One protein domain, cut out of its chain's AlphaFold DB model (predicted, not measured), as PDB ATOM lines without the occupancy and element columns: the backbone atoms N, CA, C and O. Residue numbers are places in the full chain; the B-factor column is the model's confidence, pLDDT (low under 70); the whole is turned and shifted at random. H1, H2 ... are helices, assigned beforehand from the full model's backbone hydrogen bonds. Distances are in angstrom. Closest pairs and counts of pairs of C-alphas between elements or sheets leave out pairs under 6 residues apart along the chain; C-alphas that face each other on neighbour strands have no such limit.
ATOM      1  N   GLU A 160      -5.165 -35.534 -43.318       94.38
ATOM      2  CA  GLU A 160      -6.417 -36.146 -43.795       94.38
ATOM      3  C   GLU A 160      -6.167 -37.392 -44.662       94.38
ATOM      4  O   GLU A 160      -6.822 -38.423 -44.500       94.38
ATOM      5  N   GLY A 161      -5.171 -37.330 -45.555       94.38
ATOM      6  CA  GLY A 161      -4.815 -38.448 -46.432       94.38
ATOM      7  C   GLY A 161      -4.359 -39.690 -45.660       94.38
ATOM      8  O   GLY A 161      -4.764 -40.813 -45.984       94.38
ATOM      9  N   VAL A 162      -3.560 -39.507 -44.605       95.25
ATOM     10  CA  VAL A 162      -3.116 -40.609 -43.738       95.25
ATOM     11  C   VAL A 162      -4.264 -41.107 -42.862       95.25
ATOM     12  O   VAL A 162      -4.432 -42.321 -42.718       95.25
ATOM     13  N   TYR A 163      -5.107 -40.204 -42.347       96.31
ATOM     14  CA  TYR A 163      -6.300 -40.581 -41.593       96.31
ATOM     15  C   TYR A 163      -7.192 -41.536 -42.392       96.31
ATOM     16  O   TYR A 163      -7.454 -42.662 -41.956       96.31
ATOM     17  N   LYS A 164      -7.569 -41.109 -43.601       94.88
ATOM     18  CA  LYS A 164      -8.432 -41.843 -44.530       94.88
ATOM     19  C   LYS A 164      -7.866 -43.200 -44.937       94.88
ATOM     20  O   LYS A 164      -8.595 -44.188 -44.995       94.88
ATOM     21  N   SER A 165      -6.577 -43.249 -45.265       94.44
ATOM     22  CA  SER A 165      -5.954 -44.461 -45.811       94.44
ATOM     23  C   SER A 165      -5.587 -45.490 -44.743       94.44
ATOM     24  O   SER A 165      -5.639 -46.685 -45.026       94.44
ATOM     25  N   SER A 166      -5.204 -45.044 -43.540       94.00
ATOM     26  CA  SER A 166      -4.442 -45.890 -42.610       94.00
ATOM     27  C   SER A 166      -4.914 -45.855 -41.151       94.00
ATOM     28  O   SER A 166      -4.648 -46.808 -40.422       94.00
ATOM     29  N   VAL A 167      -5.614 -44.805 -40.700       96.44
ATOM     30  CA  VAL A 167      -5.989 -44.654 -39.276       96.44
ATOM     31  C   VAL A 167      -7.459 -44.961 -39.023       96.44
ATOM     32  O   VAL A 167      -7.760 -45.736 -38.115       96.44
ATOM     33  N   ALA A 168      -8.375 -44.401 -39.819       96.00
ATOM     34  CA  ALA A 168      -9.813 -44.454 -39.553       96.00
ATOM     35  C   ALA A 168     -10.329 -45.896 -39.398       96.00
ATOM     36  O   ALA A 168     -10.979 -46.232 -38.408       96.00
ATOM     37  N   GLY A 169      -9.948 -46.790 -40.316       95.50
ATOM     38  CA  GLY A 169     -10.344 -48.200 -40.258       95.50
ATOM     39  C   GLY A 169      -9.889 -48.922 -38.986       95.50
ATOM     40  O   GLY A 169     -10.675 -49.654 -38.388       95.50
ATOM     41  N   LEU A 170      -8.648 -48.698 -38.540       96.19
ATOM     42  CA  LEU A 170      -8.127 -49.311 -37.313       96.19
ATOM     43  C   LEU A 170      -8.782 -48.714 -36.065       96.19
ATOM     44  O   LEU A 170      -9.178 -49.457 -35.168       96.19
ATOM     45  N   LEU A 171      -8.952 -47.392 -36.021       97.19
ATOM     46  CA  LEU A 171      -9.590 -46.701 -34.904       97.19
ATOM     47  C   LEU A 171     -11.006 -47.226 -34.654       97.19
ATOM     48  O   LEU A 171     -11.325 -47.633 -33.537       97.19
ATOM     49  N   TYR A 172     -11.836 -47.288 -35.695       96.50
ATOM     50  CA  TYR A 172     -13.209 -47.770 -35.560       96.50
ATOM     51  C   TYR A 172     -13.287 -49.277 -35.315       96.50
ATOM     52  O   TYR A 172     -14.157 -49.727 -34.572       96.50
ATOM     53  N   LYS A 173     -12.328 -50.061 -35.820       95.50
ATOM     54  CA  LYS A 173     -12.188 -51.475 -35.443       95.50
ATOM     55  C   LYS A 173     -11.927 -51.643 -33.942       95.50
ATOM     56  O   LYS A 173     -12.532 -52.509 -33.318       95.50
ATOM     57  N   HIS A 174     -11.071 -50.807 -33.358       96.50
ATOM     58  CA  HIS A 174     -10.815 -50.800 -31.916       96.50
ATOM     59  C   HIS A 174     -12.004 -50.268 -31.102       96.50
ATOM     60  O   HIS A 174     -12.320 -50.829 -30.055       96.50
ATOM     61  N   LEU A 175     -12.719 -49.242 -31.582       96.00
ATOM     62  CA  LEU A 175     -13.946 -48.760 -30.929       96.00
ATOM     63  C   LEU A 175     -15.047 -49.826 -30.889       96.00
ATOM     64  O   LEU A 175     -15.785 -49.907 -29.903       96.00
ATOM     65  N   MET A 176     -15.119 -50.662 -31.922       95.31
ATOM     66  CA  MET A 176     -16.063 -51.775 -32.015       95.31
ATOM     67  C   MET A 176     -15.552 -53.071 -31.366       95.31
ATOM     68  O   MET A 176     -16.213 -54.104 -31.462       95.31
ATOM     69  N   TRP A 177     -14.427 -53.023 -30.645       93.38
ATOM     70  CA  TRP A 177     -13.895 -54.137 -29.862       93.38
ATOM     71  C   TRP A 177     -13.934 -53.838 -28.349       93.38
ATOM     72  O   TRP A 177     -13.701 -52.696 -27.942       93.38
ATOM     73  N   PRO A 178     -14.188 -54.837 -27.481       91.06
ATOM     74  CA  PRO A 178     -14.141 -54.632 -26.035       91.06
ATOM     75  C   PRO A 178     -12.733 -54.284 -25.527       91.06
ATOM     76  O   PRO A 178     -11.767 -54.987 -25.814       91.06
ATOM     77  N   HIS A 179     -12.612 -53.241 -24.705       93.75
ATOM     78  CA  HIS A 179     -11.354 -52.835 -24.059       93.75
ATOM     79  C   HIS A 179     -11.581 -52.450 -22.586       93.75
ATOM     80  O   HIS A 179     -12.711 -52.204 -22.159       93.75
ATOM     81  N   LEU A 180     -10.507 -52.392 -21.789       88.69
ATOM     82  CA  LEU A 180     -10.583 -51.873 -20.417       88.69
ATOM     83  C   LEU A 180     -10.922 -50.363 -20.410       88.69
ATOM     84  O   LEU A 180     -10.616 -49.675 -21.385       88.69
ATOM     85  N   PRO A 181     -11.581 -49.834 -19.357       89.44
ATOM     86  CA  PRO A 181     -12.120 -48.466 -19.360       89.44
ATOM     87  C   PRO A 181     -11.084 -47.356 -19.570       89.44
ATOM     88  O   PRO A 181     -11.380 -46.363 -20.220       89.44
ATOM     89  N   ASP A 182      -9.874 -47.533 -19.050       89.19
ATOM     90  CA  ASP A 182      -8.759 -46.600 -19.222       89.19
ATOM     91  C   ASP A 182      -8.273 -46.539 -20.676       89.19
ATOM     92  O   ASP A 182      -8.014 -45.462 -21.201       89.19
ATOM     93  N   ILE A 183      -8.225 -47.683 -21.362       94.50
ATOM     94  CA  ILE A 183      -7.942 -47.751 -22.800       94.50
ATOM     95  C   ILE A 183      -9.054 -47.075 -23.608       94.50
ATOM     96  O   ILE A 183      -8.772 -46.353 -24.565       94.50
ATOM     97  N   ARG A 184     -10.318 -47.306 -23.229       94.38
ATOM     98  CA  ARG A 184     -11.479 -46.710 -23.906       94.38
ATOM     99  C   ARG A 184     -11.458 -45.194 -23.845       94.38
ATOM    100  O   ARG A 184     -11.741 -44.577 -24.860       94.38
ATOM    101  N   ASP A 185     -11.081 -44.613 -22.711       93.12
ATOM    102  CA  ASP A 185     -11.045 -43.158 -22.550       93.12
ATOM    103  C   ASP A 185     -10.112 -42.489 -23.578       93.12
ATOM    104  O   ASP A 185     -10.493 -41.515 -24.235       93.12
ATOM    105  N   TYR A 186      -8.936 -43.082 -23.823       95.31
ATOM    106  CA  TYR A 186      -8.038 -42.637 -24.892       95.31
ATOM    107  C   TYR A 186      -8.649 -42.811 -26.284       95.31
ATOM    108  O   TYR A 186      -8.600 -41.886 -27.095       95.31
ATOM    109  N   GLN A 187      -9.228 -43.981 -26.569       97.00
ATOM    110  CA  GLN A 187      -9.857 -44.274 -27.862       97.00
ATOM    111  C   GLN A 187     -10.993 -43.296 -28.172       97.00
ATOM    112  O   GLN A 187     -11.064 -42.762 -29.273       97.00
ATOM    113  N   GLU A 188     -11.864 -43.049 -27.197       96.12
ATOM    114  CA  GLU A 188     -13.026 -42.166 -27.297       96.12
ATOM    115  C   GLU A 188     -12.603 -40.709 -27.489       96.12
ATOM    116  O   GLU A 188     -13.150 -40.023 -28.353       96.12
ATOM    117  N   THR A 189     -11.587 -40.255 -26.748       95.38
ATOM    118  CA  THR A 189     -11.023 -38.905 -26.889       95.38
ATOM    119  C   THR A 189     -10.403 -38.706 -28.273       95.38
ATOM    120  O   THR A 189     -10.723 -37.732 -28.957       95.38
ATOM    121  N   VAL A 190      -9.576 -39.655 -28.731       96.88
ATOM    122  CA  VAL A 190      -8.974 -39.631 -30.074       96.88
ATOM    123  C   VAL A 190     -10.047 -39.661 -31.161       96.88
ATOM    124  O   VAL A 190      -9.961 -38.910 -32.129       96.88
ATOM    125  N   ALA A 191     -11.073 -40.497 -31.000       97.38
ATOM    126  CA  ALA A 191     -12.158 -40.612 -31.962       97.38
ATOM    127  C   ALA A 191     -12.973 -39.331 -32.080       97.38
ATOM    128  O   ALA A 191     -13.241 -38.894 -33.193       97.38
ATOM    129  N   CYS A 192     -13.315 -38.691 -30.963       96.19
ATOM    130  CA  CYS A 192     -14.030 -37.421 -30.994       96.19
ATOM    131  C   CYS A 192     -13.179 -36.312 -31.626       96.19
ATOM    132  O   CYS A 192     -13.676 -35.572 -32.474       96.19
ATOM    133  N   TYR A 193     -11.888 -36.244 -31.283       96.25
ATOM    134  CA  TYR A 193     -10.960 -35.290 -31.891       96.25
ATOM    135  C   TYR A 193     -10.885 -35.457 -33.414       96.25
ATOM    136  O   TYR A 193     -11.127 -34.506 -34.155       96.25
ATOM    137  N   LEU A 194     -10.615 -36.675 -33.892       96.31
ATOM    138  CA  LEU A 194     -10.470 -36.955 -35.323       96.31
ATOM    139  C   LEU A 194     -11.795 -36.843 -36.083       96.31
ATOM    140  O   LEU A 194     -11.800 -36.368 -37.214       96.31
ATOM    141  N   ALA A 195     -12.920 -37.211 -35.468       94.69
ATOM    142  CA  ALA A 195     -14.237 -37.066 -36.077       94.69
ATOM    143  C   ALA A 195     -14.641 -35.600 -36.284       94.69
ATOM    144  O   ALA A 195     -15.373 -35.303 -37.224       94.69
ATOM    145  N   ASN A 196     -14.156 -34.686 -35.437       93.25
ATOM    146  CA  ASN A 196     -14.320 -33.249 -35.643       93.25
ATOM    147  C   ASN A 196     -13.404 -32.708 -36.753       93.25
ATOM    148  O   ASN A 196     -13.824 -31.864 -37.532       93.25
ATOM    149  N   GLN A 197     -12.166 -33.200 -36.852       93.56
ATOM    150  CA  GLN A 197     -11.233 -32.750 -37.896       93.56
ATOM    151  C   GLN A 197     -11.590 -33.304 -39.285       93.56
ATOM    152  O   GLN A 197     -11.424 -32.621 -40.292       93.56
ATOM    153  N   PHE A 198     -12.096 -34.540 -39.352       94.81
ATOM    154  CA  PHE A 198     -12.318 -35.289 -40.592       94.81
ATOM    155  C   PHE A 198     -13.748 -35.846 -40.667       94.81
ATOM    156  O   PHE A 198     -13.960 -37.038 -40.917       94.81
ATOM    157  N   THR A 199     -14.747 -34.993 -40.416       93.38
ATOM    158  CA  THR A 199     -16.160 -35.392 -40.285       93.38
ATOM    159  C   THR A 199     -16.686 -36.141 -41.508       93.38
ATOM    160  O   THR A 199     -17.233 -37.228 -41.344       93.38
ATOM    161  N   ALA A 200     -16.471 -35.627 -42.726       90.75
ATOM    162  CA  ALA A 200     -17.006 -36.231 -43.953       90.75
ATOM    163  C   ALA A 200     -16.512 -37.674 -44.182       90.75
ATOM    164  O   ALA A 200     -17.312 -38.561 -44.462       90.75
ATOM    165  N   GLU A 201     -15.211 -37.941 -44.001       91.50
ATOM    166  CA  GLU A 201     -14.658 -39.302 -44.135       91.50
ATOM    167  C   GLU A 201     -15.129 -40.232 -43.006       91.50
ATOM    168  O   GLU A 201     -15.271 -41.440 -43.189       91.50
ATOM    169  N   THR A 202     -15.367 -39.671 -41.822       93.75
ATOM    170  CA  THR A 202     -15.727 -40.430 -40.624       93.75
ATOM    171  C   THR A 202     -17.188 -40.878 -40.629       93.75
ATOM    172  O   THR A 202     -17.494 -42.007 -40.232       93.75
ATOM    173  N   LEU A 203     -18.087 -39.993 -41.066       93.50
ATOM    174  CA  LEU A 203     -19.532 -40.137 -40.926       93.50
ATOM    175  C   LEU A 203     -20.055 -41.389 -41.647       93.50
ATOM    176  O   LEU A 203     -20.456 -42.362 -41.004       93.50
ATOM    177  N   ASP A 204     -19.999 -41.380 -42.979       90.50
ATOM    178  CA  ASP A 204     -20.688 -42.358 -43.825       90.50
ATOM    179  C   ASP A 204     -20.025 -43.731 -43.790       90.50
ATOM    180  O   ASP A 204     -20.689 -44.765 -43.883       90.50
ATOM    181  N   ARG A 205     -18.698 -43.750 -43.652       92.75
ATOM    182  CA  ARG A 205     -17.912 -44.975 -43.778       92.75
ATOM    183  C   ARG A 205     -17.803 -45.761 -42.481       92.75
ATOM    184  O   ARG A 205     -17.676 -46.984 -42.534       92.75
ATOM    185  N   TYR A 206     -17.832 -45.079 -41.338       96.00
ATOM    186  CA  TYR A 206     -17.527 -45.701 -40.053       96.00
ATOM    187  C   TYR A 206     -18.599 -45.444 -38.999       96.00
ATOM    188  O   TYR A 206     -19.115 -46.397 -38.415       96.00
ATOM    189  N   LEU A 207     -18.964 -44.182 -38.765       96.44
ATOM    190  CA  LEU A 207     -19.830 -43.825 -37.647       96.44
ATOM    191  C   LEU A 207     -21.287 -44.259 -37.858       96.44
ATOM    192  O   LEU A 207     -21.843 -44.947 -37.003       96.44
ATOM    193  N   LEU A 208     -21.905 -43.887 -38.983       96.25
ATOM    194  CA  LEU A 208     -23.306 -44.232 -39.253       96.25
ATOM    195  C   LEU A 208     -23.519 -45.749 -39.381       96.25
ATOM    196  O   LEU A 208     -24.479 -46.242 -38.789       96.25
ATOM    197  N   PRO A 209     -22.653 -46.524 -40.071       96.75
ATOM    198  CA  PRO A 209     -22.760 -47.981 -40.073       96.75
ATOM    199  C   PRO A 209     -22.669 -48.586 -38.669       96.75
ATOM    200  O   PRO A 209     -23.469 -49.454 -38.337       96.75
ATOM    201  N   ALA A 210     -21.757 -48.096 -37.820       96.69
ATOM    202  CA  ALA A 210     -21.621 -48.593 -36.453       96.69
ATOM    203  C   ALA A 210     -22.840 -48.265 -35.571       96.69
ATOM    204  O   ALA A 210     -23.215 -49.071 -34.727       96.69
ATOM    205  N   LEU A 211     -23.494 -47.116 -35.783       96.88
ATOM    206  CA  LEU A 211     -24.749 -46.769 -35.103       96.88
ATOM    207  C   LEU A 211     -25.955 -47.580 -35.596       96.88
ATOM    208  O   LEU A 211     -26.964 -47.624 -34.895       96.88
ATOM    209  N   LYS A 212     -25.875 -48.199 -36.779       96.38
ATOM    210  CA  LYS A 212     -26.912 -49.104 -37.309       96.38
ATOM    211  C   LYS A 212     -26.725 -50.556 -36.872       96.38
ATOM    212  O   LYS A 212     -27.640 -51.355 -37.056       96.38
ATOM    213  N   ASP A 213     -25.571 -50.902 -36.310       94.94
ATOM    214  CA  ASP A 213     -25.302 -52.229 -35.759       94.94
ATOM    215  C   ASP A 213     -25.924 -52.361 -34.360       94.94
ATOM    216  O   ASP A 213     -25.245 -52.275 -33.339       94.94
ATOM    217  N   TYR A 214     -27.245 -52.530 -34.307       92.69
ATOM    218  CA  TYR A 214     -27.995 -52.597 -33.047       92.69
ATOM    219  C   TYR A 214     -27.646 -53.814 -32.172       92.69
ATOM    220  O   TYR A 214     -27.992 -53.820 -30.988       92.69
ATOM    221  N   ASP A 215     -26.944 -54.805 -32.726       92.44
ATOM    222  CA  ASP A 215     -26.472 -56.000 -32.020       92.44
ATOM    223  C   ASP A 215     -25.073 -55.814 -31.404       92.44
ATOM    224  O   ASP A 215     -24.593 -56.667 -30.646       92.44
ATOM    225  N   ALA A 216     -24.403 -54.689 -31.681       92.19
ATOM    226  CA  ALA A 216     -23.110 -54.386 -31.092       92.19
ATOM    227  C   ALA A 216     -23.190 -54.279 -29.562       92.19
ATOM    228  O   ALA A 216     -24.181 -53.859 -28.957       92.19
ATOM    229  N   THR A 217     -22.086 -54.636 -28.899       93.56
ATOM    230  CA  THR A 217     -22.069 -54.668 -27.434       93.56
ATOM    231  C   THR A 217     -22.351 -53.282 -26.831       93.56
ATOM    232  O   THR A 217     -21.941 -52.262 -27.397       93.56
ATOM    233  N   PRO A 218     -22.942 -53.208 -25.622       93.44
ATOM    234  CA  PRO A 218     -23.220 -51.933 -24.963       93.44
ATOM    235  C   PRO A 218     -21.995 -51.030 -24.751       93.44
ATOM    236  O   PRO A 218     -22.137 -49.816 -24.602       93.44
ATOM    237  N   GLN A 219     -20.785 -51.591 -24.680       92.25
ATOM    238  CA  GLN A 219     -19.560 -50.791 -24.602       92.25
ATOM    239  C   GLN A 219     -19.236 -50.147 -25.956       92.25
ATOM    240  O   GLN A 219     -18.931 -48.958 -25.994       92.25
ATOM    241  N   CYS A 220     -19.339 -50.915 -27.045       95.12
ATOM    242  CA  CYS A 220     -19.085 -50.452 -28.409       95.12
ATOM    243  C   CYS A 220     -20.064 -49.347 -28.812       95.12
ATOM    244  O   CYS A 220     -19.628 -48.248 -29.155       95.12
ATOM    245  N   ILE A 221     -21.368 -49.609 -28.657       96.38
ATOM    246  CA  ILE A 221     -22.434 -48.649 -28.971       96.38
ATOM    247  C   ILE A 221     -22.273 -47.348 -28.199       96.38
ATOM    248  O   ILE A 221     -22.406 -46.275 -28.776       96.38
ATOM    249  N   ALA A 222     -21.954 -47.416 -26.906       96.19
ATOM    250  CA  ALA A 222     -21.790 -46.208 -26.112       96.19
ATOM    251  C   ALA A 222     -20.709 -45.286 -26.684       96.19
ATOM    252  O   ALA A 222     -20.920 -44.079 -26.754       96.19
ATOM    253  N   SER A 223     -19.576 -45.835 -27.120       96.56
ATOM    254  CA  SER A 223     -18.460 -45.028 -27.617       96.56
ATOM    255  C   SER A 223     -18.747 -44.423 -28.986       96.56
ATOM    256  O   SER A 223     -18.444 -43.253 -29.192       96.56
ATOM    257  N   VAL A 224     -19.392 -45.153 -29.902       97.06
ATOM    258  CA  VAL A 224     -19.816 -44.554 -31.182       97.06
ATOM    259  C   VAL A 224     -20.935 -43.531 -30.982       97.06
ATOM    260  O   VAL A 224     -20.916 -42.475 -31.609       97.06
ATOM    261  N   LEU A 225     -21.846 -43.763 -30.033       97.56
ATOM    262  CA  LEU A 225     -22.876 -42.796 -29.659       97.56
ATOM    263  C   LEU A 225     -22.277 -41.535 -29.018       97.56
ATOM    264  O   LEU A 225     -22.769 -40.434 -29.257       97.56
ATOM    265  N   LEU A 226     -21.198 -41.671 -28.242       96.56
ATOM    266  CA  LEU A 226     -20.445 -40.544 -27.692       96.56
ATOM    267  C   LEU A 226     -19.802 -39.710 -28.808       96.56
ATOM    268  O   LEU A 226     -19.941 -38.490 -28.796       96.56
ATOM    269  N   VAL A 227     -19.176 -40.353 -29.800       96.94
ATOM    270  CA  VAL A 227     -18.607 -39.662 -30.972       96.94
ATOM    271  C   VAL A 227     -19.698 -38.941 -31.766       96.94
ATOM    272  O   VAL A 227     -19.541 -37.769 -32.097       96.94
ATOM    273  N   ALA A 228     -20.835 -39.593 -32.012       97.56
ATOM    274  CA  ALA A 228     -21.983 -38.986 -32.686       97.56
ATOM    275  C   ALA A 228     -22.537 -37.779 -31.920       97.56
ATOM    276  O   ALA A 228     -22.786 -36.725 -32.502       97.56
ATOM    277  N   THR A 229     -22.660 -37.913 -30.599       95.81
ATOM    278  CA  THR A 229     -23.076 -36.826 -29.707       95.81
ATOM    279  C   THR A 229     -22.110 -35.647 -29.787       95.81
ATOM    280  O   THR A 229     -22.554 -34.501 -29.811       95.81
ATOM    281  N   TYR A 230     -20.803 -35.911 -29.855       94.88
ATOM    282  CA  TYR A 230     -19.792 -34.869 -29.988       94.88
ATOM    283  C   TYR A 230     -19.876 -34.149 -31.340       94.88
ATOM    284  O   TYR A 230     -19.948 -32.924 -31.355       94.88
ATOM    285  N   ILE A 231     -19.972 -34.876 -32.460       94.81
ATOM    286  CA  ILE A 231     -20.159 -34.263 -33.790       94.81
ATOM    287  C   ILE A 231     -21.412 -33.381 -33.798       94.81
ATOM    288  O   ILE A 231     -21.346 -32.219 -34.191       94.81
ATOM    289  N   TYR A 232     -22.536 -33.897 -33.297       95.75
ATOM    290  CA  TYR A 232     -23.791 -33.148 -33.260       95.75
ATOM    291  C   TYR A 232     -23.736 -31.919 -32.337       95.75
ATOM    292  O   TYR A 232     -24.403 -30.916 -32.589       95.75
ATOM    293  N   SER A 233     -22.926 -31.968 -31.274       93.19
ATOM    294  CA  SER A 233     -22.710 -30.816 -30.392       93.19
ATOM    295  C   SER A 233     -22.008 -29.649 -31.087       93.19
ATOM    296  O   SER A 233     -22.221 -28.498 -30.705       93.19
ATOM    297  N   ILE A 234     -21.195 -29.949 -32.104       91.38
ATOM    298  CA  ILE A 234     -20.420 -28.974 -32.877       91.38
ATOM    299  C   ILE A 234     -21.229 -28.483 -34.078       91.38
ATOM    300  O   ILE A 234     -21.292 -27.280 -34.323       91.38
ATOM    301  N   ASP A 235     -21.875 -29.404 -34.798       93.06
ATOM    302  CA  ASP A 235     -22.690 -29.113 -35.973       93.06
ATOM    303  C   ASP A 235     -24.112 -29.669 -35.830       93.06
ATOM    304  O   ASP A 235     -24.404 -30.840 -36.082       93.06
ATOM    305  N   ARG A 236     -25.029 -28.767 -35.476       94.19
ATOM    306  CA  ARG A 236     -26.462 -29.054 -35.343       94.19
ATOM    307  C   ARG A 236     -27.219 -29.084 -36.669       94.19
ATOM    308  O   ARG A 236     -28.419 -29.360 -36.665       94.19
ATOM    309  N   THR A 237     -26.567 -28.790 -37.791       94.25
ATOM    310  CA  THR A 237     -27.185 -28.940 -39.118       94.25
ATOM    311  C   THR A 237     -27.164 -30.392 -39.593       94.25
ATOM    312  O   THR A 237     -27.874 -30.747 -40.528       94.25
ATOM    313  N   ASN A 238     -26.412 -31.263 -38.915       92.06
ATOM    314  CA  ASN A 238     -26.274 -32.662 -39.280       92.06
ATOM    315  C   ASN A 238     -27.458 -33.514 -38.773       92.06
ATOM    316  O   ASN A 238     -27.334 -34.297 -37.826       92.06
ATOM    317  N   SER A 239     -28.624 -33.344 -39.403       95.12
ATOM    318  CA  SER A 239     -29.848 -34.124 -39.144       95.12
ATOM    319  C   SER A 239     -29.624 -35.627 -39.259       95.12
ATOM    320  O   SER A 239     -30.123 -36.385 -38.434       95.12
ATOM    321  N   ILE A 240     -28.775 -36.058 -40.195       95.44
ATOM    322  CA  ILE A 240     -28.418 -37.469 -40.364       95.44
ATOM    323  C   ILE A 240     -27.832 -38.033 -39.064       95.44
ATOM    324  O   ILE A 240     -28.261 -39.092 -38.614       95.44
ATOM    325  N   VAL A 241     -26.888 -37.347 -38.411       96.31
ATOM    326  CA  VAL A 241     -26.342 -37.811 -37.121       96.31
ATOM    327  C   VAL A 241     -27.430 -37.871 -36.054       96.31
ATOM    328  O   VAL A 241     -27.515 -38.857 -35.320       96.31
ATOM    329  N   PHE A 242     -28.279 -36.846 -35.985       95.81
ATOM    330  CA  PHE A 242     -29.386 -36.798 -35.034       95.81
ATOM    331  C   PHE A 242     -30.348 -37.983 -35.205       95.81
ATOM    332  O   PHE A 242     -30.684 -38.648 -34.222       95.81
ATOM    333  N   ASP A 243     -30.706 -38.321 -36.444       95.81
ATOM    334  CA  ASP A 243     -31.586 -39.444 -36.775       95.81
ATOM    335  C   ASP A 243     -31.022 -40.786 -36.300       95.81
ATOM    336  O   ASP A 243     -31.774 -41.665 -35.888       95.81
ATOM    337  N   HIS A 244     -29.695 -40.938 -36.291       97.31
ATOM    338  CA  HIS A 244     -29.034 -42.153 -35.807       97.31
ATOM    339  C   HIS A 244     -28.850 -42.171 -34.282       97.31
ATOM    340  O   HIS A 244     -28.638 -43.236 -33.705       97.31
ATOM    341  N   ILE A 245     -28.964 -41.023 -33.605       97.50
ATOM    342  CA  ILE A 245     -28.994 -40.937 -32.136       97.50
ATOM    343  C   ILE A 245     -30.390 -41.292 -31.601       97.50
ATOM    344  O   ILE A 245     -30.497 -41.936 -30.554       97.50
ATOM    345  N   LEU A 246     -31.460 -40.902 -32.305       95.75
ATOM    346  CA  LEU A 246     -32.852 -41.045 -31.853       95.75
ATOM    347  C   LEU A 246     -33.245 -42.458 -31.372       95.75
ATOM    348  O   LEU A 246     -33.842 -42.544 -30.292       95.75
ATOM    349  N   PRO A 247     -32.907 -43.566 -32.068       95.81
ATOM    350  CA  PRO A 247     -33.270 -44.914 -31.624       95.81
ATOM    351  C   PRO A 247     -32.751 -45.250 -30.223       95.81
ATOM    352  O   PRO A 247     -33.390 -45.978 -29.467       95.81
ATOM    353  N   TYR A 248     -31.616 -44.672 -29.823       97.31
ATOM    354  CA  TYR A 248     -30.991 -44.954 -28.534       97.31
ATOM    355  C   TYR A 248     -31.711 -44.303 -27.342       97.31
ATOM    356  O   TYR A 248     -31.419 -44.652 -26.196       97.31
ATOM    357  N   LEU A 249     -32.707 -43.435 -27.573       94.94
ATOM    358  CA  LEU A 249     -33.577 -42.891 -26.520       94.94
ATOM    359  C   LEU A 249     -34.397 -43.969 -25.794       94.94
ATOM    360  O   LEU A 249     -34.796 -43.755 -24.646       94.94
ATOM    361  N   SER A 250     -34.631 -45.120 -26.428       92.25
ATOM    362  CA  SER A 250     -35.349 -46.263 -25.850       92.25
ATOM    363  C   SER A 250     -34.426 -47.412 -25.434       92.25
ATOM    364  O   SER A 250     -34.906 -48.467 -25.024       92.25
ATOM    365  N   CYS A 251     -33.099 -47.232 -25.490       93.50
ATOM    366  CA  CYS A 251     -32.155 -48.299 -25.168       93.50
ATOM    367  C   CYS A 251     -32.352 -48.811 -23.729       93.50
ATOM    368  O   CYS A 251     -32.432 -48.024 -22.780       93.50
ATOM    369  N   ASN A 252     -32.364 -50.134 -23.543       90.38
ATOM    370  CA  ASN A 252     -32.493 -50.762 -22.220       90.38
ATOM    371  C   ASN A 252     -31.303 -50.434 -21.306       90.38
ATOM    372  O   ASN A 252     -31.458 -50.265 -20.093       90.38
ATOM    373  N   THR A 253     -30.115 -50.273 -21.890       91.69
ATOM    374  CA  THR A 253     -28.903 -49.914 -21.155       91.69
ATOM    375  C   THR A 253     -28.966 -48.452 -20.715       91.69
ATOM    376  O   THR A 253     -28.832 -47.535 -21.525       91.69
ATOM    377  N   ALA A 254     -29.121 -48.233 -19.407       90.00
ATOM    378  CA  ALA A 254     -29.414 -46.918 -18.839       90.00
ATOM    379  C   ALA A 254     -28.417 -45.817 -19.232       90.00
ATOM    380  O   ALA A 254     -28.837 -44.712 -19.560       90.00
ATOM    381  N   TYR A 255     -27.112 -46.103 -19.236       91.19
ATOM    382  CA  TYR A 255     -26.110 -45.084 -19.562       91.19
ATOM    383  C   TYR A 255     -26.047 -44.761 -21.064       91.19
ATOM    384  O   TYR A 255     -25.800 -43.613 -21.405       91.19
ATOM    385  N   ILE A 256     -26.345 -45.717 -21.956       95.56
ATOM    386  CA  ILE A 256     -26.464 -45.463 -23.408       95.56
ATOM    387  C   ILE A 256     -27.655 -44.550 -23.668       95.56
ATOM    388  O   ILE A 256     -27.529 -43.512 -24.315       95.56
ATOM    389  N   ARG A 257     -28.799 -44.897 -23.072       94.81
ATOM    390  CA  ARG A 257     -29.992 -44.056 -23.097       94.81
ATOM    391  C   ARG A 257     -29.712 -42.667 -22.525       94.81
ATOM    392  O   ARG A 257     -30.149 -41.671 -23.090       94.81
ATOM    393  N   GLY A 258     -28.940 -42.594 -21.442       94.06
ATOM    394  CA  GLY A 258     -28.481 -41.345 -20.845       94.06
ATOM    395  C   GLY A 258     -27.653 -40.483 -21.803       94.06
ATOM    396  O   GLY A 258     -27.853 -39.273 -21.818       94.06
ATOM    397  N   ILE A 259     -26.766 -41.073 -22.614       95.94
ATOM    398  CA  ILE A 259     -25.995 -40.342 -23.638       95.94
ATOM    399  C   ILE A 259     -26.936 -39.785 -24.715       95.94
ATOM    400  O   ILE A 259     -26.870 -38.597 -25.021       95.94
ATOM    401  N   ALA A 260     -27.859 -40.599 -25.241       96.75
ATOM    402  CA  ALA A 260     -28.818 -40.156 -26.260       96.75
ATOM    403  C   ALA A 260     -29.740 -39.036 -25.746       96.75
ATOM    404  O   ALA A 260     -29.950 -38.029 -26.422       96.75
ATOM    405  N   GLN A 261     -30.257 -39.174 -24.521       94.38
ATOM    406  CA  GLN A 261     -31.090 -38.152 -23.880       94.38
ATOM    407  C   GLN A 261     -30.313 -36.856 -23.637       94.38
ATOM    408  O   GLN A 261     -30.858 -35.772 -23.856       94.38
ATOM    409  N   TYR A 262     -29.046 -36.957 -23.216       94.31
ATOM    410  CA  TYR A 262     -28.157 -35.805 -23.113       94.31
ATOM    411  C   TYR A 262     -28.006 -35.119 -24.475       94.31
ATOM    412  O   TYR A 262     -28.293 -33.930 -24.570       94.31
ATOM    413  N   ALA A 263     -27.668 -35.857 -25.534       94.31
ATOM    414  CA  ALA A 263     -27.474 -35.310 -26.876       94.31
ATOM    415  C   ALA A 263     -28.718 -34.573 -27.398       94.31
ATOM    416  O   ALA A 263     -28.680 -33.366 -27.652       94.31
ATOM    417  N   VAL A 264     -29.850 -35.279 -27.483       93.00
ATOM    418  CA  VAL A 264     -31.093 -34.754 -28.070       93.00
ATOM    419  C   VAL A 264     -31.578 -33.526 -27.317       93.00
ATOM    420  O   VAL A 264     -32.105 -32.584 -27.909       93.00
ATOM    421  N   ARG A 265     -31.419 -33.508 -25.994       91.88
ATOM    422  CA  ARG A 265     -32.035 -32.472 -25.181       91.88
ATOM    423  C   ARG A 265     -31.109 -31.315 -24.828       91.88
ATOM    424  O   ARG A 265     -31.612 -30.199 -24.686       91.88
ATOM    425  N   ASN A 266     -29.814 -31.563 -24.659       92.06
ATOM    426  CA  ASN A 266     -28.835 -30.510 -24.416       92.06
ATOM    427  C   ASN A 266     -28.617 -29.670 -25.677       92.06
ATOM    428  O   ASN A 266     -28.579 -28.447 -25.590       92.06
ATOM    429  N   PHE A 267     -28.566 -30.319 -26.844       92.06
ATOM    430  CA  PHE A 267     -28.335 -29.633 -28.114       92.06
ATOM    431  C   PHE A 267     -29.630 -29.300 -28.858       92.06
ATOM    432  O   PHE A 267     -29.661 -28.322 -29.591       92.06
ATOM    433  N   GLY A 268     -30.739 -29.999 -28.606       91.06
ATOM    434  CA  GLY A 268     -32.023 -29.705 -29.248       91.06
ATOM    435  C   GLY A 268     -32.202 -30.408 -30.593       91.06
ATOM    436  O   GLY A 268     -31.381 -31.235 -30.982       91.06
ATOM    437  N   LEU A 269     -33.291 -30.077 -31.293       92.94
ATOM    438  CA  LEU A 269     -33.557 -30.562 -32.652       92.94
ATOM    439  C   LEU A 269     -32.574 -29.944 -33.671       92.94
ATOM    440  O   LEU A 269     -32.055 -28.845 -33.402       92.94
ATOM    441  N   PRO A 270     -32.341 -30.610 -34.817       95.25
ATOM    442  CA  PRO A 270     -31.512 -30.080 -35.895       95.25
ATOM    443  C   PRO A 270     -31.983 -28.718 -36.405       95.25
ATOM    444  O   PRO A 270     -33.162 -28.367 -36.314       95.25
ATOM    445  N   THR A 271     -31.038 -27.920 -36.903       93.56
ATOM    446  CA  THR A 271     -31.279 -26.536 -37.356       93.56
ATOM    447  C   THR A 271     -31.273 -26.376 -38.876       93.56
ATOM    448  O   THR A 271     -31.293 -25.252 -39.368       93.56
ATOM    449  N   ASP A 272     -31.231 -27.480 -39.618       92.94
ATOM    450  CA  ASP A 272     -31.215 -27.536 -41.086       92.94
ATOM    451  C   ASP A 272     -32.611 -27.413 -41.729       92.94
ATOM    452  O   ASP A 272     -32.725 -27.344 -42.950       92.94
ATOM    453  N   GLY A 273     -33.671 -27.355 -40.919       90.38
ATOM    454  CA  GLY A 273     -35.055 -27.248 -41.386       90.38
ATOM    455  C   GLY A 273     -35.746 -28.591 -41.631       90.38
ATOM    456  O   GLY A 273     -36.885 -28.592 -42.097       90.38
ATOM    457  N   SER A 274     -35.097 -29.709 -41.296       92.81
ATOM    458  CA  SER A 274     -35.705 -31.041 -41.332       92.81
ATOM    459  C   SER A 274     -36.929 -31.129 -40.403       92.81
ATOM    460  O   SER A 274     -36.947 -30.538 -39.317       92.81
ATOM    461  N   ASP A 275     -37.976 -31.845 -40.831       93.88
ATOM    462  CA  ASP A 275     -39.215 -31.980 -40.054       93.88
ATOM    463  C   ASP A 275     -39.087 -33.062 -38.972       93.88
ATOM    464  O   ASP A 275     -38.850 -34.232 -39.254       93.88
ATOM    465  N   TYR A 276     -39.298 -32.651 -37.723       93.75
ATOM    466  CA  TYR A 276     -39.274 -33.496 -36.527       93.75
ATOM    467  C   TYR A 276     -40.595 -33.428 -35.749       93.75
ATOM    468  O   TYR A 276     -40.629 -33.608 -34.525       93.75
ATOM    469  N   SER A 277     -41.696 -33.132 -36.444       92.12
ATOM    470  CA  SER A 277     -43.046 -33.070 -35.880       92.12
ATOM    471  C   SER A 277     -43.429 -34.353 -35.124       92.12
ATOM    472  O   SER A 277     -43.916 -34.256 -33.992       92.12
ATOM    473  N   ASP A 278     -43.089 -35.527 -35.661       90.62
ATOM    474  CA  ASP A 278     -43.394 -36.842 -35.076       90.62
ATOM    475  C   ASP A 278     -42.697 -37.105 -33.730       90.62
ATOM    476  O   ASP A 278     -43.255 -37.744 -32.834       90.62
ATOM    477  N   VAL A 279     -41.488 -36.570 -33.528       90.19
ATOM    478  CA  VAL A 279     -40.713 -36.758 -32.283       90.19
ATOM    479  C   VAL A 279     -40.855 -35.589 -31.305       90.19
ATOM    480  O   VAL A 279     -40.324 -35.622 -30.190       90.19
ATOM    481  N   LYS A 280     -41.628 -34.558 -31.667       88.00
ATOM    482  CA  LYS A 280     -41.852 -33.365 -30.837       88.00
ATOM    483  C   LYS A 280     -42.454 -33.703 -29.473       88.00
ATOM    484  O   LYS A 280     -42.097 -33.083 -28.471       88.00
ATOM    485  N   GLY A 281     -43.324 -34.715 -29.411       91.62
ATOM    486  CA  GLY A 281     -43.885 -35.221 -28.155       91.62
ATOM    487  C   GLY A 281     -42.808 -35.726 -27.189       91.62
ATOM    488  O   GLY A 281     -42.815 -35.363 -26.012       91.62
ATOM    489  N   ILE A 282     -41.825 -36.476 -27.701       92.31
ATOM    490  CA  ILE A 282     -40.686 -36.988 -26.923       92.31
ATOM    491  C   ILE A 282     -39.841 -35.822 -26.399       92.31
ATOM    492  O   ILE A 282     -39.480 -35.782 -25.221       92.31
ATOM    493  N   PHE A 283     -39.573 -34.826 -27.246       90.69
ATOM    494  CA  PHE A 283     -38.806 -33.649 -26.847       90.69
ATOM    495  C   PHE A 283     -39.503 -32.847 -25.737       90.69
ATOM    496  O   PHE A 283     -38.875 -32.490 -24.735       90.69
ATOM    497  N   ASN A 284     -40.811 -32.615 -25.879       91.44
ATOM    498  CA  ASN A 284     -41.626 -31.921 -24.883       91.44
ATOM    499  C   ASN A 284     -41.681 -32.684 -23.554       91.44
ATOM    500  O   ASN A 284     -41.573 -32.066 -22.489       91.44
ATOM    501  N   PHE A 285     -41.787 -34.015 -23.606       94.00
ATOM    502  CA  PHE A 285     -41.716 -34.869 -22.424       94.00
ATOM    503  C   PHE A 285     -40.378 -34.687 -21.700       94.00
ATOM    504  O   PHE A 285     -40.368 -34.311 -20.532       94.00
ATOM    505  N   MET A 286     -39.243 -34.835 -22.390       92.06
ATOM    506  CA  MET A 286     -37.920 -34.651 -21.777       92.06
ATOM    507  C   MET A 286     -37.668 -33.218 -21.280       92.06
ATOM    508  O   MET A 286     -36.830 -32.989 -20.401       92.06
ATOM    509  N   ALA A 287     -38.336 -32.226 -21.872       89.94
ATOM    510  CA  ALA A 287     -38.248 -30.832 -21.458       89.94
ATOM    511  C   ALA A 287     -39.037 -30.532 -20.181       89.94
ATOM    512  O   ALA A 287     -38.571 -29.707 -19.397       89.94
ATOM    513  N   SER A 288     -40.178 -31.192 -19.988       92.75
ATOM    514  CA  SER A 288     -41.135 -30.884 -18.918       92.75
ATOM    515  C   SER A 288     -41.067 -31.874 -17.753       92.75
ATOM    516  O   SER A 288     -41.405 -31.531 -16.623       92.75
ATOM    517  N   ASN A 289     -40.619 -33.105 -18.007       93.25
ATOM    518  CA  ASN A 289     -40.518 -34.148 -16.999       93.25
ATOM    519  C   ASN A 289     -39.415 -33.821 -15.976       93.25
ATOM    520  O   ASN A 289     -38.249 -33.612 -16.325       93.25
ATOM    521  N   ARG A 290     -39.790 -33.809 -14.692       89.00
ATOM    522  CA  ARG A 290     -38.906 -33.455 -13.573       89.00
ATOM    523  C   ARG A 290     -37.678 -34.364 -13.474       89.00
ATOM    524  O   ARG A 290     -36.588 -33.862 -13.203       89.00
ATOM    525  N   GLU A 291     -37.834 -35.658 -13.720       86.56
ATOM    526  CA  GLU A 291     -36.751 -36.638 -13.610       86.56
ATOM    527  C   GLU A 291     -35.767 -36.508 -14.777       86.56
ATOM    528  O   GLU A 291     -34.557 -36.452 -14.556       86.56
ATOM    529  N   CYS A 292     -36.259 -36.281 -16.002       90.12
ATOM    530  CA  CYS A 292     -35.404 -35.931 -17.142       90.12
ATOM    531  C   CYS A 292     -34.600 -34.642 -16.893       90.12
ATOM    532  O   CYS A 292     -33.440 -34.537 -17.299       90.12
ATOM    533  N   ILE A 293     -35.191 -33.648 -16.220       89.19
ATOM    534  CA  ILE A 293     -34.494 -32.408 -15.847       89.19
ATOM    535  C   ILE A 293     -33.410 -32.684 -14.794       89.19
ATOM    536  O   ILE A 293     -32.288 -32.194 -14.939       89.19
ATOM    537  N   LYS A 294     -33.714 -33.455 -13.740       87.50
ATOM    538  CA  LYS A 294     -32.743 -33.810 -12.689       87.50
ATOM    539  C   LYS A 294     -31.567 -34.610 -13.244       87.50
ATOM    540  O   LYS A 294     -30.423 -34.252 -12.969       87.50
ATOM    541  N   LEU A 295     -31.841 -35.644 -14.043       88.75
ATOM    542  CA  LEU A 295     -30.809 -36.460 -14.682       88.75
ATOM    543  C   LEU A 295     -29.866 -35.577 -15.504       88.75
ATOM    544  O   LEU A 295     -28.650 -35.627 -15.325       88.75
ATOM    545  N   ARG A 296     -30.420 -34.676 -16.323       89.56
ATOM    546  CA  ARG A 296     -29.611 -33.767 -17.138       89.56
ATOM    547  C   ARG A 296     -28.748 -32.827 -16.305       89.56
ATOM    548  O   ARG A 296     -27.584 -32.641 -16.634       89.56
ATOM    549  N   LYS A 297     -29.274 -32.274 -15.206       89.44
ATOM    550  CA  LYS A 297     -28.486 -31.429 -14.287       89.44
ATOM    551  C   LYS A 297     -27.272 -32.163 -13.703       89.44
ATOM    552  O   LYS A 297     -26.282 -31.513 -13.390       89.44
ATOM    553  N   ARG A 298     -27.335 -33.493 -13.566       88.62
ATOM    554  CA  ARG A 298     -26.206 -34.333 -13.128       88.62
ATOM    555  C   ARG A 298     -25.249 -34.669 -14.267       88.62
ATOM    556  O   ARG A 298     -24.045 -34.720 -14.045       88.62
ATOM    557  N   GLN A 299     -25.775 -34.889 -15.468       90.44
ATOM    558  CA  GLN A 299     -24.974 -35.237 -16.639       90.44
ATOM    559  C   GLN A 299     -24.209 -34.043 -17.219       90.44
ATOM    560  O   GLN A 299     -23.046 -34.201 -17.556       90.44
ATOM    561  N   VAL A 300     -24.803 -32.850 -17.315       91.12
ATOM    562  CA  VAL A 300     -24.161 -31.678 -17.950       91.12
ATOM    563  C   VAL A 300     -22.758 -31.390 -17.379       91.12
ATOM    564  O   VAL A 300     -21.806 -31.392 -18.158       91.12
ATOM    565  N   PRO A 301     -22.548 -31.323 -16.046       90.56
ATOM    566  CA  PRO A 301     -21.211 -31.114 -15.482       90.56
ATOM    567  C   PRO A 301     -20.205 -32.233 -15.784       90.56
ATOM    568  O   PRO A 301     -18.998 -32.024 -15.652       90.56
ATOM    569  N   VAL A 302     -20.677 -33.440 -16.123       89.69
ATOM    570  CA  VAL A 302     -19.812 -34.558 -16.521       89.69
ATOM    571  C   VAL A 302     -19.212 -34.291 -17.899       89.69
ATOM    572  O   VAL A 302     -18.015 -34.530 -18.069       89.69
ATOM    573  N   TYR A 303     -20.000 -33.761 -18.835       89.62
ATOM    574  CA  TYR A 303     -19.555 -33.423 -20.187       89.62
ATOM    575  C   TYR A 303     -18.811 -32.083 -20.249       89.62
ATOM    576  O   TYR A 303     -17.798 -32.008 -20.928       89.62
ATOM    577  N   ASP A 304     -19.220 -31.062 -19.486       85.75
ATOM    578  CA  ASP A 304     -18.562 -29.737 -19.490       85.75
ATOM    579  C   ASP A 304     -17.089 -29.794 -19.061       85.75
ATOM    580  O   ASP A 304     -16.263 -28.974 -19.455       85.75
ATOM    581  N   LYS A 305     -16.741 -30.776 -18.225       81.38
ATOM    582  CA  LYS A 305     -15.361 -31.021 -17.786       81.38
ATOM    583  C   LYS A 305     -14.513 -31.742 -18.838       81.38
ATOM    584  O   LYS A 305     -13.327 -31.963 -18.596       81.38
ATOM    585  N   TRP A 306     -15.110 -32.180 -19.942       85.19
ATOM    586  CA  TRP A 306     -14.439 -32.923 -20.997       85.19
ATOM    587  C   TRP A 306     -14.074 -31.997 -22.156       85.19
ATOM    588  O   TRP A 306     -14.838 -31.797 -23.094       85.19
ATOM    589  N   ASP A 307     -12.877 -31.422 -22.068       86.81
ATOM    590  CA  ASP A 307     -12.293 -30.595 -23.124       86.81
ATOM    591  C   ASP A 307     -11.292 -31.424 -23.937       86.81
ATOM    592  O   ASP A 307     -10.128 -31.576 -23.559       86.81
ATOM    593  N   ILE A 308     -11.761 -31.986 -25.052       89.69
ATOM    594  CA  ILE A 308     -10.969 -32.869 -25.921       89.69
ATOM    595  C   ILE A 308      -9.710 -32.173 -26.451       89.69
ATOM    596  O   ILE A 308      -8.646 -32.788 -26.474       89.69
ATOM    597  N   ASN A 309      -9.795 -30.892 -26.819       88.69
ATOM    598  CA  ASN A 309      -8.651 -30.161 -27.373       88.69
ATOM    599  C   ASN A 309      -7.543 -29.960 -26.334       88.69
ATOM    600  O   ASN A 309      -6.371 -29.887 -26.687       88.69
ATOM    601  N   ARG A 310      -7.900 -29.907 -25.046       88.44
ATOM    602  CA  ARG A 310      -6.936 -29.856 -23.942       88.44
ATOM    603  C   ARG A 310      -6.359 -31.228 -23.576       88.44
ATOM    604  O   ARG A 310      -5.291 -31.296 -22.970       88.44
ATOM    605  N   LEU A 311      -7.078 -32.310 -23.874       89.06
ATOM    606  CA  LEU A 311      -6.664 -33.683 -23.562       89.06
ATOM    607  C   LEU A 311      -5.730 -34.279 -24.620       89.06
ATOM    608  O   LEU A 311      -4.893 -35.116 -24.285       89.06
ATOM    609  N   VAL A 312      -5.872 -33.857 -25.874       92.69
ATOM    610  CA  VAL A 312      -5.023 -34.282 -26.992       92.69
ATOM    611  C   VAL A 312      -3.667 -33.567 -26.961       92.69
ATOM    612  O   VAL A 312      -3.530 -32.460 -26.438       92.69
ATOM    613  N   GLY A 313      -2.643 -34.221 -27.511       91.88
ATOM    614  CA  GLY A 313      -1.296 -33.668 -27.611       91.88
ATOM    615  C   GLY A 313      -0.442 -33.895 -26.360       91.88
ATOM    616  O   GLY A 313      -0.858 -34.498 -25.364       91.88
ATOM    617  N   LEU A 314       0.797 -33.401 -26.412       87.50
ATOM    618  CA  LEU A 314       1.789 -33.622 -25.354       87.50
ATOM    619  C   LEU A 314       1.336 -33.066 -23.996       87.50
ATOM    620  O   LEU A 314       1.520 -33.713 -22.965       87.50
ATOM    621  N   SER A 315       0.736 -31.873 -23.993       85.81
ATOM    622  CA  SER A 315       0.306 -31.206 -22.758       85.81
ATOM    623  C   SER A 315      -0.814 -31.968 -22.042       85.81
ATOM    624  O   SER A 315      -0.783 -32.095 -20.816       85.81
ATOM    625  N   GLY A 316      -1.753 -32.543 -22.800       85.56
ATOM    626  CA  GLY A 316      -2.833 -33.364 -22.268       85.56
ATOM    627  C   GLY A 316      -2.325 -34.665 -21.650       85.56
ATOM    628  O   GLY A 316      -2.680 -34.986 -20.515       85.56
ATOM    629  N   ILE A 317      -1.401 -35.360 -22.324       84.88
ATOM    630  CA  ILE A 317      -0.737 -36.559 -21.784       84.88
ATOM    631  C   ILE A 317       0.055 -36.240 -20.511       84.88
ATOM    632  O   ILE A 317      -0.048 -36.957 -19.516       84.88
ATOM    633  N   GLN A 318       0.817 -35.145 -20.499       82.00
ATOM    634  CA  GLN A 318       1.590 -34.743 -19.322       82.00
ATOM    635  C   GLN A 318       0.697 -34.377 -18.131       82.00
ATOM    636  O   GLN A 318       1.054 -34.656 -16.986       82.00
ATOM    637  N   ALA A 319      -0.490 -33.813 -18.377       79.06
ATOM    638  CA  ALA A 319      -1.471 -33.544 -17.330       79.06
ATOM    639  C   ALA A 319      -2.037 -34.829 -16.691       79.06
ATOM    640  O   ALA A 319      -2.508 -34.785 -15.555       79.06
ATOM    641  N   GLN A 320      -1.969 -35.967 -17.390       74.38
ATOM    642  CA  GLN A 320      -2.378 -37.290 -16.900       74.38
ATOM    643  C   GLN A 320      -1.264 -38.041 -16.157       74.38
ATOM    644  O   GLN A 320      -1.462 -39.172 -15.711       74.38
ATOM    645  N   ILE A 321      -0.088 -37.430 -15.983       67.88
ATOM    646  CA  ILE A 321       0.944 -37.963 -15.091       67.88
ATOM    647  C   ILE A 321       0.439 -37.796 -13.652       67.88
ATOM    648  O   ILE A 321       0.661 -36.785 -12.982       67.88
ATOM    649  N   CYS A 322      -0.309 -38.792 -13.186       56.19
ATOM    650  CA  CYS A 322      -0.828 -38.832 -11.833       56.19
ATOM    651  C   CYS A 322       0.318 -39.126 -10.848       56.19
ATOM    652  O   CYS A 322       1.188 -39.953 -11.112       56.19
ATOM    653  N   LYS A 323       0.315 -38.478  -9.672       50.28
ATOM    654  CA  LYS A 323       1.304 -38.675  -8.584       50.28
ATOM    655  C   LYS A 323       1.100 -39.995  -7.820       50.28
ATOM    656  O   LYS A 323       1.303 -40.059  -6.609       50.28
ATOM    657  N   THR A 324       0.606 -41.028  -8.487       45.84
ATOM    658  CA  THR A 324       0.416 -42.359  -7.908       45.84
ATOM    659  C   THR A 324       1.701 -43.167  -8.046       45.84
ATOM    660  O   THR A 324       2.465 -42.953  -8.978       45.84
ATOM    661  N   SER A 325       1.950 -44.114  -7.142       48.97
ATOM    662  CA  SER A 325       3.160 -44.958  -7.089       48.97
ATOM    663  C   SER A 325       3.320 -45.946  -8.260       48.97
ATOM    664  O   SER A 325       3.999 -46.961  -8.120       48.97
ATOM    665  N   VAL A 326       2.622 -45.715  -9.370       58.47
ATOM    666  CA  VAL A 326       2.615 -46.548 -10.568       58.47
ATOM    667  C   VAL A 326       3.239 -45.709 -11.671       58.47
ATOM    668  O   VAL A 326       2.727 -44.634 -11.970       58.47
ATOM    669  N   ASP A 327       4.327 -46.195 -12.269       69.38
ATOM    670  CA  ASP A 327       5.031 -45.539 -13.378       69.38
ATOM    671  C   ASP A 327       4.211 -45.607 -14.687       69.38
ATOM    672  O   ASP A 327       4.691 -46.069 -15.719       69.38
ATOM    673  N   GLU A 328       2.940 -45.200 -14.666       80.31
ATOM    674  CA  GLU A 328       2.020 -45.193 -15.809       80.31
ATOM    675  C   GLU A 328       1.213 -43.891 -15.867       80.31
ATOM    676  O   GLU A 328       0.806 -43.348 -14.843       80.31
ATOM    677  N   MET A 329       0.953 -43.401 -17.085       80.25
ATOM    678  CA  MET A 329       0.103 -42.227 -17.327       80.25
ATOM    679  C   MET A 329      -1.348 -42.701 -17.431       80.25
ATOM    680  O   MET A 329      -1.794 -43.093 -18.500       80.25
ATOM    681  N   LEU A 330      -2.061 -42.788 -16.312       81.00
ATOM    682  CA  LEU A 330      -3.467 -43.198 -16.316       81.00
ATOM    683  C   LEU A 330      -4.370 -41.977 -16.536       81.00
ATOM    684  O   LEU A 330      -4.061 -40.909 -16.001       81.00
ATOM    685  N   PRO A 331      -5.510 -42.111 -17.240       78.81
ATOM    686  CA  PRO A 331      -6.492 -41.040 -17.302       78.81
ATOM    687  C   PRO A 331      -6.887 -40.622 -15.882       78.81
ATOM    688  O   PRO A 331      -7.320 -41.448 -15.077       78.81
ATOM    689  N   ASN A 332      -6.757 -39.332 -15.563       73.12
ATOM    690  CA  ASN A 332      -7.160 -38.799 -14.251       73.12
ATOM    691  C   ASN A 332      -8.663 -38.980 -13.984       73.12
ATOM    692  O   ASN A 332      -9.123 -38.878 -12.848       73.12
ATOM    693  N   ARG A 333      -9.429 -39.181 -15.056       78.25
ATOM    694  CA  ARG A 333     -10.876 -39.297 -15.099       78.25
ATOM    695  C   ARG A 333     -11.231 -40.150 -16.310       78.25
ATOM    696  O   ARG A 333     -10.583 -39.998 -17.336       78.25
ATOM    697  N   VAL A 334     -12.253 -40.994 -16.191       85.81
ATOM    698  CA  VAL A 334     -12.766 -41.801 -17.306       85.81
ATOM    699  C   VAL A 334     -14.192 -41.356 -17.599       85.81
ATOM    700  O   VAL A 334     -15.091 -41.614 -16.798       85.81
ATOM    701  N   LEU A 335     -14.426 -40.685 -18.730       88.00
ATOM    702  CA  LEU A 335     -15.712 -40.023 -18.993       88.00
ATOM    703  C   LEU A 335     -16.893 -41.000 -18.955       88.00
ATOM    704  O   LEU A 335     -17.910 -40.728 -18.316       88.00
ATOM    705  N   MET A 336     -16.764 -42.151 -19.614       89.25
ATOM    706  CA  MET A 336     -17.817 -43.170 -19.635       89.25
ATOM    707  C   MET A 336     -18.169 -43.696 -18.244       89.25
ATOM    708  O   MET A 336     -19.325 -44.041 -17.987       89.25
ATOM    709  N   GLN A 337     -17.187 -43.767 -17.345       86.56
ATOM    710  CA  GLN A 337     -17.408 -44.189 -15.969       86.56
ATOM    711  C   GLN A 337     -18.203 -43.123 -15.208       86.56
ATOM    712  O   GLN A 337     -19.221 -43.446 -14.598       86.56
ATOM    713  N   ASP A 338     -17.833 -41.853 -15.350       87.31
ATOM    714  CA  ASP A 338     -18.562 -40.735 -14.751       87.31
ATOM    715  C   ASP A 338     -20.002 -40.613 -15.280       87.31
ATOM    716  O   ASP A 338     -20.925 -40.345 -14.510       87.31
ATOM    717  N   ILE A 339     -20.227 -40.840 -16.583       88.69
ATOM    718  CA  ILE A 339     -21.580 -40.873 -17.165       88.69
ATOM    719  C   ILE A 339     -22.398 -41.992 -16.514       88.69
ATOM    720  O   ILE A 339     -23.539 -41.769 -16.101       88.69
ATOM    721  N   ARG A 340     -21.824 -43.199 -16.402       87.44
ATOM    722  CA  ARG A 340     -22.479 -44.346 -15.754       87.44
ATOM    723  C   ARG A 340     -22.834 -44.042 -14.304       87.44
ATOM    724  O   ARG A 340     -23.950 -44.345 -13.891       87.44
ATOM    725  N   GLU A 341     -21.925 -43.429 -13.557       86.25
ATOM    726  CA  GLU A 341     -22.131 -43.059 -12.155       86.25
ATOM    727  C   GLU A 341     -23.199 -41.974 -11.994       86.25
ATOM    728  O   GLU A 341     -24.075 -42.104 -11.136       86.25
ATOM    729  N   ALA A 342     -23.201 -40.949 -12.849       85.75
ATOM    730  CA  ALA A 342     -24.219 -39.901 -12.831       85.75
ATOM    731  C   ALA A 342     -25.624 -40.459 -13.112       85.75
ATOM    732  O   ALA A 342     -26.576 -40.117 -12.406       85.75
ATOM    733  N   VAL A 343     -25.747 -41.350 -14.103       86.31
ATOM    734  CA  VAL A 343     -27.013 -42.021 -14.437       86.31
ATOM    735  C   VAL A 343     -27.445 -42.961 -13.309       86.31
ATOM    736  O   VAL A 343     -28.595 -42.903 -12.880       86.31
ATOM    737  N   ALA A 344     -26.537 -43.789 -12.787       82.00
ATOM    738  CA  ALA A 344     -26.841 -44.720 -11.702       82.00
ATOM    739  C   ALA A 344     -27.291 -43.991 -10.427       82.00
ATOM    740  O   ALA A 344     -28.262 -44.399  -9.796       82.00
ATOM    741  N   THR A 345     -26.629 -42.884 -10.084       78.94
ATOM    742  CA  THR A 345     -26.992 -42.053  -8.928       78.94
ATOM    743  C   THR A 345     -28.389 -41.465  -9.090       78.94
ATOM    744  O   THR A 345     -29.190 -41.535  -8.163       78.94
ATOM    745  N   ALA A 346     -28.711 -40.934 -10.275       79.62
ATOM    746  CA  ALA A 346     -30.036 -40.387 -10.553       79.62
ATOM    747  C   ALA A 346     -31.142 -41.443 -10.393       79.62
ATOM    748  O   ALA A 346     -32.158 -41.169  -9.762       79.62
ATOM    749  N   MET A 347     -30.922 -42.658 -10.909       76.88
ATOM    750  CA  MET A 347     -31.886 -43.758 -10.791       76.88
ATOM    751  C   MET A 347     -32.031 -44.263  -9.347       76.88
ATOM    752  O   MET A 347     -33.132 -44.603  -8.917       76.88
ATOM    753  N   ALA A 348     -30.936 -44.315  -8.582       75.00
ATOM    754  CA  ALA A 348     -30.962 -44.773  -7.194       75.00
ATOM    755  C   ALA A 348     -31.709 -43.797  -6.270       75.00
ATOM    756  O   ALA A 348     -32.488 -44.230  -5.424       75.00
ATOM    757  N   GLU A 349     -31.500 -42.486  -6.432       70.12
ATOM    758  CA  GLU A 349     -32.193 -41.461  -5.638       70.12
ATOM    759  C   GLU A 349     -33.716 -41.525  -5.792       70.12
ATOM    760  O   GLU A 349     -34.441 -41.349  -4.814       70.12
ATOM    761  N   GLU A 350     -34.202 -41.807  -7.002       61.66
ATOM    762  CA  GLU A 350     -35.631 -41.960  -7.272       61.66
ATOM    763  C   GLU A 350     -36.206 -43.196  -6.571       61.66
ATOM    764  O   GLU A 350     -37.197 -43.093  -5.852       61.66
ATOM    765  N   TRP A 351     -35.537 -44.348  -6.694       60.78
ATOM    766  CA  TRP A 351     -35.963 -45.583  -6.030       60.78
ATOM    767  C   TRP A 351     -36.039 -45.434  -4.505       60.78
ATOM    768  O   TRP A 351     -36.971 -45.923  -3.865       60.78
ATOM    769  N   HIS A 352     -35.060 -44.752  -3.908       57.62
ATOM    770  CA  HIS A 352     -35.047 -44.512  -2.469       57.62
ATOM    771  C   HIS A 352     -36.166 -43.564  -2.029       57.62
ATOM    772  O   HIS A 352     -36.830 -43.862  -1.042       57.62
ATOM    773  N   TYR A 353     -36.445 -42.501  -2.788       57.22
ATOM    774  CA  TYR A 353     -37.543 -41.579  -2.485       57.22
ATOM    775  C   TYR A 353     -38.915 -42.272  -2.488       57.22
ATOM    776  O   TYR A 353     -39.698 -42.080  -1.559       57.22
ATOM    777  N   THR A 354     -39.200 -43.104  -3.495       58.59
ATOM    778  CA  THR A 354     -40.474 -43.839  -3.579       58.59
ATOM    779  C   THR A 354     -40.625 -44.820  -2.423       58.59
ATOM    780  O   THR A 354     -41.662 -44.843  -1.767       58.59
ATOM    781  N   ARG A 355     -39.559 -45.563  -2.101       56.22
ATOM    782  CA  ARG A 355     -39.556 -46.492  -0.966       56.22
ATOM    783  C   ARG A 355     -39.767 -45.774   0.368       56.22
ATOM    784  O   ARG A 355     -40.467 -46.283   1.232       56.22
ATOM    785  N   ASP A 356     -39.159 -44.607   0.550       55.16
ATOM    786  CA  ASP A 356     -39.293 -43.844   1.791       55.16
ATOM    787  C   ASP A 356     -40.714 -43.267   1.949       55.16
ATOM    788  O   ASP A 356     -41.230 -43.234   3.065       55.16
ATOM    789  N   LEU A 357     -41.381 -42.889   0.847       59.59
ATOM    790  CA  LEU A 357     -42.802 -42.515   0.849       59.59
ATOM    791  C   LEU A 357     -43.724 -43.703   1.142       59.59
ATOM    792  O   LEU A 357     -44.652 -43.554   1.930       59.59
ATOM    793  N   GLU A 358     -43.474 -44.870   0.546       59.53
ATOM    794  CA  GLU A 358     -44.241 -46.095   0.819       59.53
ATOM    795  C   GLU A 358     -44.137 -46.484   2.294       59.53
ATOM    796  O   GLU A 358     -45.146 -46.708   2.954       59.53
ATOM    797  N   VAL A 359     -42.921 -46.479   2.842       59.12
ATOM    798  CA  VAL A 359     -42.687 -46.753   4.262       59.12
ATOM    799  C   VAL A 359     -43.379 -45.710   5.146       59.12
ATOM    800  O   VAL A 359     -43.988 -46.085   6.145       59.12
ATOM    801  N   ALA A 360     -43.336 -44.423   4.787       56.00
ATOM    802  CA  ALA A 360     -44.034 -43.372   5.528       56.00
ATOM    803  C   ALA A 360     -45.563 -43.553   5.507       56.00
ATOM    804  O   ALA A 360     -46.190 -43.488   6.559       56.00
ATOM    805  N   HIS A 361     -46.149 -43.859   4.346       61.88
ATOM    806  CA  HIS A 361     -47.576 -44.163   4.212       61.88
ATOM    807  C   HIS A 361     -47.989 -45.382   5.039       61.88
ATOM    808  O   HIS A 361     -49.029 -45.369   5.691       61.88
ATOM    809  N   MET A 362     -47.161 -46.425   5.058       63.53
ATOM    810  CA  MET A 362     -47.416 -47.607   5.875       63.53
ATOM    811  C   MET A 362     -47.406 -47.276   7.369       63.53
ATOM    812  O   MET A 362     -48.278 -47.744   8.095       63.53
ATOM    813  N   PHE A 363     -46.484 -46.425   7.831       57.38
ATOM    814  CA  PHE A 363     -46.502 -45.946   9.214       57.38
ATOM    815  C   PHE A 363     -47.747 -45.099   9.530       57.38
ATOM    816  O   PHE A 363     -48.322 -45.282  10.603       57.38
ATOM    817  N   ASP A 364     -48.190 -44.237   8.609       65.75
ATOM    818  CA  ASP A 364     -49.410 -43.427   8.767       65.75
ATOM    819  C   ASP A 364     -50.688 -44.289   8.816       65.75
ATOM    820  O   ASP A 364     -51.626 -43.969   9.547       65.75
ATOM    821  N   GLU A 365     -50.716 -45.423   8.112       67.44
ATOM    822  CA  GLU A 365     -51.805 -46.413   8.160       67.44
ATOM    823  C   GLU A 365     -51.658 -47.434   9.308       67.44
ATOM    824  O   GLU A 365     -52.479 -48.343   9.456       67.44
ATOM    825  N   GLY A 366     -50.626 -47.301  10.151       64.31
ATOM    826  CA  GLY A 366     -50.360 -48.211  11.272       64.31
ATOM    827  C   GLY A 366     -49.863 -49.605  10.858       64.31
ATOM    828  O   GLY A 366     -49.895 -50.539  11.663       64.31
ATOM    829  N   ILE A 367     -49.402 -49.759   9.617       63.41
ATOM    830  CA  ILE A 367     -48.854 -50.989   9.043       63.41
ATOM    831  C   ILE A 367     -47.349 -51.045   9.327       63.41
ATOM    832  O   ILE A 367     -46.571 -50.229   8.841       63.41
TER     833      ILE A 367
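Overview. This is residues 160 to 367 of the 534 residues of the protein "SpoU_methylase domain-containing protein" of Perkinsus olseni (UniProt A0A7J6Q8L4). Six helices form an up-and-down bundle in two rows, H1 H3 H5 and H2 H4 H6, and the long helix H11 crosses the side of the second row and makes an arm, where residues 351 to 358 of H11 stick out, as do residues 360 to 366, of which 360 to 364 belong to H11. H8 packs beside the first part of H11, H7 sits past H6, and the small H9 and H10 lie near the H2 end. The printed part has 208 residues, of which 158 are in eleven named helices, in order H1 to H11 along the chain; there is no named strand, and the class is all helix. The whole is compact, with a radius of gyration of the C-alphas of 19.4 A, and flat, spanning 73 by 54 by 29 A.

Along the chain. H1, residues 160 to 175, begins at C-alpha 160 (-6.417, -36.146, -43.795) and has a kink of 55 degrees near residue 167. H2 is residues 181 to 197, 24.3 A long; H3 is 199 to 212; H4 is 218 to 234, 24.4 A long; H5 is 239 to 250; H6 is 254 to 267. H7 is residues 277 to 288, H8 290 to 304, H9 308 to 311 and H10 313 to 319. H11, residues 335 to 364, is 43.8 A long and ends at C-alpha 364 (-49.410, -43.427, 8.767).

Arrangement. In the bundle, each of H1 to H6 runs against the one before it. H1 touches H3 at Tyr 172 and Tyr 206, 6.6 A between C-alphas. H3 touches H5 at Leu 211 and His 244, 6.3 A. H2 touches H4 at Cys 192 and Val 227, 5.1 A. H4 and H6, the hubs, touch at Thr 229 and Ala 263, 5.4 A, at a shallow tilt of 7 degrees, the same way. H5 and H6 form a hairpin, closest at Leu 249 and Arg 257, 5.1 A. H7 touches H6 at Phe 283 and Arg 265, 7.1 A. H11 touches H6 about perpendicular at 76 degrees, and H8 at a shallow tilt of 27 degrees, opposite ways, with Leu 295 and Ala 346 5.8 A apart at their C-alphas. H9 touches H2 at Ile 308 and Thr 189, 6.1 A; H10 is close but not clearly touching H9. Every O i to N i+4 pair is within hydrogen-bond range in H4, H6, H10 and H11; the figures are 9 of 12 in H1, 12 of 13 in H2, 6 of 10 in H3, 4 of 8 in H5, 6 of 8 in H7 and 9 of 11 in H8, while H9 is too short for one.

Size, cuts and confidence. The C-alphas of Gly 161 and Gly 366, the two farthest apart, are 74.2 A apart. The printed part has no cut. The link from H10 to H11 is long. Residues 321 to 327 and 350 to 367 have pLDDT under 70.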